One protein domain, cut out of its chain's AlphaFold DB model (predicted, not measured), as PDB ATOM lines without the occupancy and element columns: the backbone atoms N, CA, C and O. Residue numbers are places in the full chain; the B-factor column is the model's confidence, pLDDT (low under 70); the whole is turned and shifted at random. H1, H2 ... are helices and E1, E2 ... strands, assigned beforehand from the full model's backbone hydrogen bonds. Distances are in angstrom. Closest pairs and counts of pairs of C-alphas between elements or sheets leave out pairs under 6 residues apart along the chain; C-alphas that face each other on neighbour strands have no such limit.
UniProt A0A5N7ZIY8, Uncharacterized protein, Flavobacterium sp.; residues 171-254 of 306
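What this domain is: This is residues 171 to 254 of the 306 residues of an uncharacterized protein of Flavobacterium sp. (UniProt A0A5N7ZIY8). With little regular structure, the domain is a row of small strand groups strung out as a rod: hairpin E1-E2 at one end, sheet E3-E4-E5 in the middle, hairpin E6-E7 and short helix H1 at the other end; residues 219 to 229 stick out. Of 84 printed residues, 32 are in seven named strands and then one named helix, mostly strand. The sheet, E3-E4-E5, is mixed. The whole is extended: radius of gyration of the C-alphas 19.4 A, spans 65 by 27 by 21 A.

Where its parts are: E1, residues 171 to 173, begins at C-alpha (90.626, 39.091, 98.198). E2 is 179 to 182, E3 194 to 197, E4 200 to 203 (10.4 A), E5 211 to 213, E6 235 to 238, E7 244 to 247. H1, 249 to 254, ends at C-alpha (103.315, 85.171, 67.670).

How they stand to each other: Within hydrogen-bond range are N 172 and O 180 in antiparallel hairpin E1-E2, 2.9 A; N 195 and O 202 in antiparallel hairpin E3-E4, 2.8 A; N 212 and O 201 between parallel E4 and E5, 2.9 A; N 237 and O 245 in antiparallel hairpin E6-E7, 2.9 A. E2 and E3 are apart, as are E5 and E6. H1 has 0 of 2 O i to N i+4 pairs within range, but 2 of 3 O i to N i+3.

The domain as a whole: The farthest C-alphas, of Asp 176 and Glu 254, are 66.6 A apart. The printed part has no cut. Links E2 to E3 and E5 to E6 are long. The pLDDT is under 70 at residues 188 to 191 and 249 to 254.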
ATOM      1  N   VAL A 171      90.616  39.885  96.963       91.94
ATOM      2  CA  VAL A 171      90.626  39.091  98.198       91.94
ATOM      3  C   VAL A 171      91.667  39.665  99.157       91.94
ATOM      4  O   VAL A 171      92.829  39.847  98.794       91.94
ATOM      5  N   VAL A 172      91.254  39.929 100.392       89.75
ATOM      6  CA  VAL A 172      92.115  40.398 101.485       89.75
ATOM      7  C   VAL A 172      91.816  39.605 102.754       89.75
ATOM      8  O   VAL A 172      90.743  39.022 102.884       89.75
ATOM      9  N   ALA A 173      92.741  39.596 103.711       91.75
ATOM     10  CA  ALA A 173      92.515  38.983 105.018       91.75
ATOM     11  C   ALA A 173      92.008  40.018 106.037       91.75
ATOM     12  O   ALA A 173      92.494  41.152 106.087       91.75
ATOM     13  N   GLY A 174      91.022  39.633 106.846       86.50
ATOM     14  CA  GLY A 174      90.651  40.320 108.079       86.50
ATOM     15  C   GLY A 174      91.726  40.179 109.162       86.50
ATOM     16  O   GLY A 174      92.666  39.394 109.034       86.50
ATOM     17  N   SER A 175      91.596  40.947 110.245       90.06
ATOM     18  CA  SER A 175      92.499  40.858 111.406       90.06
ATOM     19  C   SER A 175      92.386  39.531 112.162       90.06
ATOM     20  O   SER A 175      93.293  39.160 112.897       90.06
ATOM     21  N   ASP A 176      91.265  38.843 111.983       87.19
ATOM     22  CA  ASP A 176      90.943  37.505 112.476       87.19
ATOM     23  C   ASP A 176      91.405  36.384 111.525       87.19
ATOM     24  O   ASP A 176      91.236  35.210 111.836       87.19
ATOM     25  N   GLY A 177      92.010  36.724 110.379       89.25
ATOM     26  CA  GLY A 177      92.480  35.759 109.384       89.25
ATOM     27  C   GLY A 177      91.416  35.294 108.385       89.25
ATOM     28  O   GLY A 177      91.749  34.534 107.476       89.25
ATOM     29  N   VAL A 178      90.172  35.778 108.489       93.12
ATOM     30  CA  VAL A 178      89.093  35.431 107.553       93.12
ATOM     31  C   VAL A 178      89.309  36.145 106.221       93.12
ATOM     32  O   VAL A 178      89.558  37.353 106.169       93.12
ATOM     33  N   LEU A 179      89.213  35.407 105.116       94.19
ATOM     34  CA  LEU A 179      89.265  36.008 103.787       94.19
ATOM     35  C   LEU A 179      87.962  36.756 103.503       94.19
ATOM     36  O   LEU A 179      86.874  36.190 103.549       94.19
ATOM     37  N   LYS A 180      88.092  38.027 103.145       92.31
ATOM     38  CA  LYS A 180      87.003  38.886 102.679       92.31
ATOM     39  C   LYS A 180      87.346  39.457 101.314       92.31
ATOM     40  O   LYS A 180      88.472  39.340 100.830       92.31
ATOM     41  N   THR A 181      86.375  40.109 100.700       93.00
ATOM     42  CA  THR A 181      86.565  40.813  99.438       93.00
ATOM     43  C   THR A 181      86.375  42.312  99.629       93.00
ATOM     44  O   THR A 181      85.561  42.742 100.444       93.00
ATOM     45  N   ILE A 182      87.144  43.109  98.894       89.31
ATOM     46  CA  ILE A 182      86.987  44.565  98.814       89.31
ATOM     47  C   ILE A 182      86.867  44.989  97.353       89.31
ATOM     48  O   ILE A 182      87.324  44.276  96.450       89.31
ATOM     49  N   GLY A 183      86.247  46.144  97.100       85.75
ATOM     50  CA  GLY A 183      86.309  46.754  95.775       85.75
ATOM     51  C   GLY A 183      87.760  46.992  95.358       85.75
ATOM     52  O   GLY A 183      88.606  47.328  96.186       85.75
ATOM     53  N   ARG A 184      88.071  46.851  94.067       78.19
ATOM     54  CA  ARG A 184      89.420  47.142  93.556       78.19
ATOM     55  C   ARG A 184      89.853  48.588  93.836       78.19
ATOM     56  O   ARG A 184      91.029  48.832  94.083       78.19
ATOM     57  N   SER A 185      88.896  49.515  93.876       74.00
ATOM     58  CA  SER A 185      89.080  50.922  94.261       74.00
ATOM     59  C   SER A 185      89.452  51.131  95.737       74.00
ATOM     60  O   SER A 185      89.984  52.181  96.096       74.00
ATOM     61  N   GLU A 186      89.196  50.148  96.603       74.69
ATOM     62  CA  GLU A 186      89.495  50.198  98.039       74.69
ATOM     63  C   GLU A 186      90.868  49.602  98.374       74.69
ATOM     64  O   GLU A 186      91.332  49.715  99.512       74.69
ATOM     65  N   PHE A 187      91.545  48.978  97.404       75.69
ATOM     66  CA  PHE A 187      92.881  48.427  97.601       75.69
ATOM     67  C   PHE A 187      93.908  49.560  97.742       75.69
ATOM     68  O   PHE A 187      94.500  50.030  96.771       75.69
ATOM     69  N   LYS A 188      94.122  50.000  98.981       69.94
ATOM     70  CA  LYS A 188      95.212  50.898  99.369       69.94
ATOM     71  C   LYS A 188      96.243  50.095 100.145       69.94
ATOM     72  O   LYS A 188      95.900  49.432 101.123       69.94
ATOM     73  N   ALA A 189      97.514  50.172  99.752       63.94
ATOM     74  CA  ALA A 189      98.569  49.683 100.631       63.94
ATOM     75  C   ALA A 189      98.500  50.497 101.943       63.94
ATOM     76  O   ALA A 189      98.397  51.729 101.868       63.94
ATOM     77  N   PRO A 190      98.510  49.860 103.129       61.59
ATOM     78  CA  PRO A 190      98.436  50.573 104.401       61.59
ATOM     79  C   PRO A 190      99.514  51.662 104.488       61.59
ATOM     80  O   PRO A 190     100.694  51.384 104.288       61.59
ATOM     81  N   GLY A 191      99.103  52.908 104.745       67.88
ATOM     82  CA  GLY A 191     100.007  54.063 104.814       67.88
ATOM     83  C   GLY A 191     100.474  54.625 103.463       67.88
ATOM     84  O   GLY A 191     101.304  55.531 103.450       67.88
ATOM     85  N   SER A 192      99.965  54.122 102.333       78.75
ATOM     86  CA  SER A 192     100.223  54.723 101.022       78.75
ATOM     87  C   SER A 192      99.213  55.828 100.708       78.75
ATOM     88  O   SER A 192      98.008  55.656 100.883       78.75
ATOM     89  N   ASN A 193      99.705  56.937 100.161       83.12
ATOM     90  CA  ASN A 193      98.862  58.002  99.612       83.12
ATOM     91  C   ASN A 193      98.461  57.706  98.157       83.12
ATOM     92  O   ASN A 193      98.021  58.602  97.450       83.12
ATOM     93  N   ILE A 194      98.651  56.473  97.679       86.75
ATOM     94  CA  ILE A 194      98.401  56.099  96.287       86.75
ATOM     95  C   ILE A 194      96.984  55.537  96.176       86.75
ATOM     96  O   ILE A 194      96.626  54.590  96.875       86.75
ATOM     97  N   THR A 195      96.191  56.108  95.276       82.81
ATOM     98  CA  THR A 195      94.855  55.628  94.917       82.81
ATOM     99  C   THR A 195      94.869  55.196  93.455       82.81
ATOM    100  O   THR A 195      95.280  55.969  92.595       82.81
ATOM    101  N   PHE A 196      94.405  53.983  93.156       83.12
ATOM    102  CA  PHE A 196      94.169  53.540  91.781       83.12
ATOM    103  C   PHE A 196      92.665  53.498  91.515       83.12
ATOM    104  O   PHE A 196      91.927  52.858  92.266       83.12
ATOM    105  N   ARG A 197      92.211  54.170  90.455       77.81
ATOM    106  CA  ARG A 197      90.798  54.176  90.046       77.81
ATOM    107  C   ARG A 197      90.705  54.199  88.528       77.81
ATOM    108  O   ARG A 197      91.316  55.060  87.912       77.81
ATOM    109  N   ASP A 198      89.978  53.248  87.944       78.38
ATOM    110  CA  ASP A 198      89.693  53.179  86.502       78.38
ATOM    111  C   ASP A 198      90.941  53.293  85.600       78.38
ATOM    112  O   ASP A 198      90.922  53.893  84.532       78.38
ATOM    113  N   GLY A 199      92.066  52.725  86.054       80.12
ATOM    114  CA  GLY A 199      93.353  52.783  85.347       80.12
ATOM    115  C   GLY A 199      94.166  54.066  85.568       80.12
ATOM    116  O   GLY A 199      95.293  54.150  85.084       80.12
ATOM    117  N   LEU A 200      93.642  55.030  86.324       88.19
ATOM    118  CA  LEU A 200      94.317  56.269  86.711       88.19
ATOM    119  C   LEU A 200      95.041  56.116  88.059       88.19
ATOM    120  O   LEU A 200      94.658  55.292  88.901       88.19
ATOM    121  N   MET A 201      96.070  56.938  88.280       90.00
ATOM    122  CA  MET A 201      96.855  56.975  89.517       90.00
ATOM    123  C   MET A 201      96.710  58.331  90.214       90.00
ATOM    124  O   MET A 201      97.061  59.360  89.650       90.00
ATOM    125  N   GLY A 202      96.239  58.333  91.459       90.06
ATOM    126  CA  GLY A 202      96.166  59.515  92.317       90.06
ATOM    127  C   GLY A 202      97.172  59.444  93.461       90.06
ATOM    128  O   GLY A 202      97.341  58.387  94.071       90.06
ATOM    129  N   LEU A 203      97.818  60.565  93.780       91.38
ATOM    130  CA  LEU A 203      98.634  60.774  94.974       91.38
ATOM    131  C   LEU A 203      97.907  61.764  95.894       91.38
ATOM    132  O   LEU A 203      97.778  62.938  95.564       91.38
ATOM    133  N   ASP A 204      97.425  61.279  97.038       89.75
ATOM    134  CA  ASP A 204      96.645  62.032  98.036       89.75
ATOM    135  C   ASP A 204      95.348  62.663  97.482       89.75
ATOM    136  O   ASP A 204      94.845  63.663  97.983       89.75
ATOM    137  N   VAL A 205      94.800  62.075  96.415       89.56
ATOM    138  CA  VAL A 205      93.588  62.530  95.723       89.56
ATOM    139  C   VAL A 205      92.891  61.351  95.045       89.56
ATOM    140  O   VAL A 205      93.509  60.309  94.802       89.56
ATOM    141  N   GLN A 206      91.599  61.493  94.745       88.94
ATOM    142  CA  GLN A 206      90.930  60.607  93.792       88.94
ATOM    143  C   GLN A 206      91.260  61.086  92.375       88.94
ATOM    144  O   GLN A 206      90.908  62.216  92.058       88.94
ATOM    145  N   PRO A 207      91.922  60.273  91.535       90.88
ATOM    146  CA  PRO A 207      92.407  60.765  90.254       90.88
ATOM    147  C   PRO A 207      91.266  61.028  89.263       90.88
ATOM    148  O   PRO A 207      90.383  60.177  89.076       90.88
ATOM    149  N   GLU A 208      91.323  62.194  88.617       91.94
ATOM    150  CA  GLU A 208      90.509  62.561  87.442       91.94
ATOM    151  C   GLU A 208      91.334  62.603  86.142       91.94
ATOM    152  O   GLU A 208      90.780  62.533  85.049       91.94
ATOM    153  N   GLU A 209      92.663  62.633  86.264       92.75
ATOM    154  CA  GLU A 209      93.633  62.573  85.168       92.75
ATOM    155  C   GLU A 209      94.538  61.337  85.307       92.75
ATOM    156  O   GLU A 209      94.556  60.676  86.344       92.75
ATOM    157  N   THR A 210      95.323  61.014  84.270       89.56
ATOM    158  CA  THR A 210      96.182  59.802  84.249       89.56
ATOM    159  C   THR A 210      97.099  59.696  85.473       89.56
ATOM    160  O   THR A 210      97.234  58.619  86.058       89.56
ATOM    161  N   LEU A 211      97.711  60.817  85.861       91.75
ATOM    162  CA  LEU A 211      98.435  60.980  87.115       91.75
ATOM    163  C   LEU A 211      97.959  62.274  87.769       91.75
ATOM    164  O   LEU A 211      98.197  63.354  87.230       91.75
ATOM    165  N   ASP A 212      97.328  62.148  88.927       90.44
ATOM    166  CA  ASP A 212      96.777  63.265  89.685       90.44
ATOM    167  C   ASP A 212      97.476  63.377  91.044       90.44
ATOM    168  O   ASP A 212      97.751  62.369  91.697       90.44
ATOM    169  N   VAL A 213      97.809  64.592  91.468       93.06
ATOM    170  CA  VAL A 213      98.563  64.849  92.703       93.06
ATOM    171  C   VAL A 213      97.860  65.956  93.469       93.06
ATOM    172  O   VAL A 213      97.990  67.129  93.130       93.06
ATOM    173  N   GLY A 214      97.116  65.578  94.509       89.00
ATOM    174  CA  GLY A 214      96.258  66.513  95.241       89.00
ATOM    175  C   GLY A 214      97.029  67.509  96.092       89.00
ATOM    176  O   GLY A 214      96.605  68.652  96.253       89.00
ATOM    177  N   THR A 215      98.163  67.086  96.653       87.06
ATOM    178  CA  THR A 215      98.977  67.917  97.542       87.06
ATOM    179  C   THR A 215     100.472  67.640  97.379       87.06
ATOM    180  O   THR A 215     100.904  66.617  96.845       87.06
ATOM    181  N   GLY A 216     101.291  68.571  97.875       86.81
ATOM    182  CA  GLY A 216     102.744  68.439  97.878       86.81
ATOM    183  C   GLY A 216     103.405  68.793  96.544       86.81
ATOM    184  O   GLY A 216     102.804  69.381  95.652       86.81
ATOM    185  N   ASN A 217     104.696  68.475  96.440       86.75
ATOM    186  CA  ASN A 217     105.508  68.784  95.266       86.75
ATOM    187  C   ASN A 217     105.812  67.510  94.477       86.75
ATOM    188  O   ASN A 217     106.285  66.523  95.045       86.75
ATOM    189  N   VAL A 218     105.663  67.572  93.156       91.19
ATOM    190  CA  VAL A 218     106.165  66.528  92.258       91.19
ATOM    191  C   VAL A 218     107.627  66.816  91.932       91.19
ATOM    192  O   VAL A 218     107.966  67.866  91.392       91.19
ATOM    193  N   ARG A 219     108.518  65.870  92.240       89.81
ATOM    194  CA  ARG A 219     109.918  65.928  91.806       89.81
ATOM    195  C   ARG A 219     110.151  64.933  90.678       89.81
ATOM    196  O   ARG A 219     110.218  63.732  90.925       89.81
ATOM    197  N   ILE A 220     110.402  65.449  89.481       90.31
ATOM    198  CA  ILE A 220     110.928  64.670  88.357       90.31
ATOM    199  C   ILE A 220     112.433  64.927  88.305       90.31
ATOM    200  O   ILE A 220     112.874  66.064  88.159       90.31
ATOM    201  N   ARG A 221     113.243  63.890  88.525       88.50
ATOM    202  CA  ARG A 221     114.707  64.026  88.528       88.50
ATOM    203  C   ARG A 221     115.241  63.956  87.100       88.50
ATOM    204  O   ARG A 221     114.648  63.282  86.265       88.50
ATOM    205  N   LYS A 222     116.389  64.589  86.861       86.69
ATOM    206  CA  LYS A 222     117.175  64.515  85.618       86.69
ATOM    207  C   LYS A 222     116.590  65.182  84.374       86.69
ATOM    208  O   LYS A 222     117.288  65.289  83.375       86.69
ATOM    209  N   ILE A 223     115.372  65.718  84.429       87.44
ATOM    210  CA  ILE A 223     114.830  66.543  83.331       87.44
ATOM    211  C   ILE A 223     115.637  67.830  83.100       87.44
ATOM    212  O   ILE A 223     115.492  68.474  82.074       87.44
ATOM    213  N   ASN A 224     116.489  68.201  84.057       79.12
ATOM    214  CA  ASN A 224     117.387  69.350  84.004       79.12
ATOM    215  C   ASN A 224     118.827  68.983  83.602       79.12
ATOM    216  O   ASN A 224     119.700  69.844  83.640       79.12
ATOM    217  N   GLU A 225     119.101  67.711  83.305       85.06
ATOM    218  CA  GLU A 225     120.447  67.231  82.963       85.06
ATOM    219  C   GLU A 225     120.680  67.186  81.445       85.06
ATOM    220  O   GLU A 225     121.813  67.019  81.006       85.06
ATOM    221  N   THR A 226     119.628  67.337  80.636       80.06
ATOM    222  CA  THR A 226     119.703  67.385  79.170       80.06
ATOM    223  C   THR A 226     119.078  68.687  78.686       80.06
ATOM    224  O   THR A 226     117.978  69.036  79.110       80.06
ATOM    225  N   GLU A 227     119.787  69.423  77.833       82.44
ATOM    226  CA  GLU A 227     119.260  70.641  77.219       82.44
ATOM    227  C   GLU A 227     118.255  70.257  76.123       82.44
ATOM    228  O   GLU A 227     118.550  69.402  75.288       82.44
ATOM    229  N   GLY A 228     117.058  70.845  76.161       78.00
ATOM    230  CA  GLY A 228     116.027  70.596  75.151       78.00
ATOM    231  C   GLY A 228     116.318  71.314  73.830       78.00
ATOM    232  O   GLY A 228     116.933  72.384  73.809       78.00
ATOM    233  N   ASP A 229     115.841  70.759  72.718       82.50
ATOM    234  CA  ASP A 229     115.898  71.402  71.406       82.50
ATOM    235  C   ASP A 229     114.737  72.390  71.257       82.50
ATOM    236  O   ASP A 229     113.591  72.015  71.026       82.50
ATOM    237  N   LYS A 230     115.041  73.689  71.311       75.12
ATOM    238  CA  LYS A 230     114.053  74.772  71.169       75.12
ATOM    239  C   LYS A 230     113.228  74.745  69.869       75.12
ATOM    240  O   LYS A 230     112.213  75.441  69.794       75.12
ATOM    241  N   TYR A 231     113.661  74.008  68.847       74.69
ATOM    242  CA  TYR A 231     112.960  73.890  67.568       74.69
ATOM    243  C   TYR A 231     112.118  72.616  67.440       74.69
ATOM    244  O   TYR A 231     111.233  72.588  66.586       74.69
ATOM    245  N   GLN A 232     112.382  71.584  68.244       78.25
ATOM    246  CA  GLN A 232     111.698  70.283  68.156       78.25
ATOM    247  C   GLN A 232     110.893  69.950  69.414       78.25
ATOM    248  O   GLN A 232     109.847  69.302  69.330       78.25
ATOM    249  N   ASP A 233     111.347  70.415  70.574       83.31
ATOM    250  CA  ASP A 233     110.708  70.133  71.847       83.31
ATOM    251  C   ASP A 233     109.534  71.075  72.097       83.31
ATOM    252  O   ASP A 233     109.540  72.265  71.767       83.31
ATOM    253  N   ARG A 234     108.500  70.528  72.732       85.19
ATOM    254  CA  ARG A 234     107.325  71.294  73.139       85.19
ATOM    255  C   ARG A 234     107.531  71.898  74.522       85.19
ATOM    256  O   ARG A 234     108.167  71.296  75.386       85.19
ATOM    257  N   ILE A 235     106.907  73.046  74.764       84.19
ATOM    258  CA  ILE A 235     106.882  73.661  76.094       84.19
ATOM    259  C   ILE A 235     105.704  73.098  76.877       84.19
ATOM    260  O   ILE A 235     104.589  73.032  76.359       84.19
ATOM    261  N   VAL A 236     105.948  72.711  78.128       87.69
ATOM    262  CA  VAL A 236     104.896  72.286  79.053       87.69
ATOM    263  C   VAL A 236     104.300  73.517  79.733       87.69
ATOM    264  O   VAL A 236     105.016  74.314  80.334       87.69
ATOM    265  N   VAL A 237     102.982  73.658  79.654       86.94
ATOM    266  CA  VAL A 237     102.197  74.704  80.320       86.94
ATOM    267  C   VAL A 237     101.113  74.066  81.177       86.94
ATOM    268  O   VAL A 237     100.696  72.941  80.913       86.94
ATOM    269  N   ALA A 238     100.633  74.775  82.194       90.56
ATOM    270  CA  ALA A 238      99.508  74.326  83.009       90.56
ATOM    271  C   ALA A 238      98.227  75.065  82.605       90.56
ATOM    272  O   ALA A 238      98.241  76.270  82.355       90.56
ATOM    273  N   SER A 239      97.110  74.345  82.554       88.06
ATOM    274  CA  SER A 239      95.781  74.956  82.461       88.06
ATOM    275  C   SER A 239      95.347  75.578  83.794       88.06
ATOM    276  O   SER A 239      95.974  75.356  84.830       88.06
ATOM    277  N   SER A 240      94.234  76.318  83.797       91.00
ATOM    278  CA  SER A 240      93.666  76.906  85.020       91.00
ATOM    279  C   SER A 240      93.212  75.871  86.055       91.00
ATOM    280  O   SER A 240      93.061  76.221  87.219       91.00
ATOM    281  N   THR A 241      92.991  74.617  85.646       87.06
ATOM    282  CA  THR A 241      92.649  73.494  86.533       87.06
ATOM    283  C   THR A 241      93.870  72.656  86.924       87.06
ATOM    284  O   THR A 241      93.717  71.616  87.548       87.06
ATOM    285  N   GLY A 242      95.088  73.078  86.557       86.00
ATOM    286  CA  GLY A 242      96.331  72.389  86.925       86.00
ATOM    287  C   GLY A 242      96.768  71.269  85.975       86.00
ATOM    288  O   GLY A 242      97.876  70.759  86.122       86.00
ATOM    289  N   VAL A 243      95.972  70.926  84.952       90.25
ATOM    290  CA  VAL A 243      96.354  69.914  83.947       90.25
ATOM    291  C   VAL A 243      97.516  70.424  83.098       90.25
ATOM    292  O   VAL A 243      97.396  71.481  82.464       90.25
ATOM    293  N   LEU A 244      98.613  69.666  83.063       91.75
ATOM    294  CA  LEU A 244      99.775  69.952  82.225       91.75
ATOM    295  C   LEU A 244      99.492  69.589  80.765       91.75
ATOM    296  O   LEU A 244      99.041  68.492  80.443       91.75
ATOM    297  N   LYS A 245      99.779  70.528  79.869       89.06
ATOM    298  CA  LYS A 245      99.617  70.414  78.420       89.06
ATOM    299  C   LYS A 245     100.906  70.844  77.741       89.06
ATOM    300  O   LYS A 245     101.800  71.393  78.375       89.06
ATOM    301  N   THR A 246     100.996  70.607  76.441       89.25
ATOM    302  CA  THR A 246     102.124  71.082  75.638       89.25
ATOM    303  C   THR A 246     101.648  72.081  74.600       89.25
ATOM    304  O   THR A 246     100.552  71.919  74.067       89.25
ATOM    305  N   ILE A 247     102.471  73.085  74.316       84.38
ATOM    306  CA  ILE A 247     102.270  74.030  73.212       84.38
ATOM    307  C   ILE A 247     103.495  74.026  72.302       84.38
ATOM    308  O   ILE A 247     104.616  73.743  72.748       84.38
ATOM    309  N   ASN A 248     103.275  74.317  71.020       76.00
ATOM    310  CA  ASN A 248     104.370  74.443  70.067       76.00
ATOM    311  C   ASN A 248     105.160  75.720  70.365       76.00
ATOM    312  O   ASN A 248     104.585  76.783  70.597       76.00
ATOM    313  N   THR A 249     106.490  75.646  70.306       69.75
ATOM    314  CA  THR A 249     107.366  76.813  70.502       69.75
ATOM    315  C   THR A 249     107.087  77.929  69.490       69.75
ATOM    316  O   THR A 249     107.237  79.102  69.823       69.75
ATOM    317  N   GLY A 250     106.591  77.590  68.294       63.47
ATOM    318  CA  GLY A 250     106.138  78.554  67.285       63.47
ATOM    319  C   GLY A 250     104.937  79.412  67.707       63.47
ATOM    320  O   GLY A 250     104.886  80.585  67.353       63.47
ATOM    321  N   GLU A 251     104.016  78.884  68.520       62.38
ATOM    322  CA  GLU A 251     102.813  79.612  68.967       62.38
ATOM    323  C   GLU A 251     103.147  80.710  69.996       62.38
ATOM    324  O   GLU A 251     102.456  81.723  70.087       62.38
ATOM    325  N   LEU A 252     104.256  80.571  70.731       59.91
ATOM    326  CA  LEU A 252     104.766  81.614  71.632       59.91
ATOM    327  C   LEU A 252     105.418  82.780  70.876       59.91
ATOM    328  O   LEU A 252     105.417  83.909  71.367       59.91
ATOM    329  N   ILE A 253     105.948  82.539  69.675       56.00
ATOM    330  CA  ILE A 253     106.623  83.571  68.876       56.00
ATOM    331  C   ILE A 253     105.615  84.607  68.351       56.00
ATOM    332  O   ILE A 253     105.962  85.782  68.236       56.00
ATOM    333  N   GLU A 254     104.348  84.234  68.138       52.00
ATOM    334  CA  GLU A 254     103.315  85.171  67.670       52.00
ATOM    335  C   GLU A 254     102.965  86.266  68.696       52.00
ATOM    336  O   GLU A 254     102.582  87.373  68.315       52.00
TER     337      GLU A 254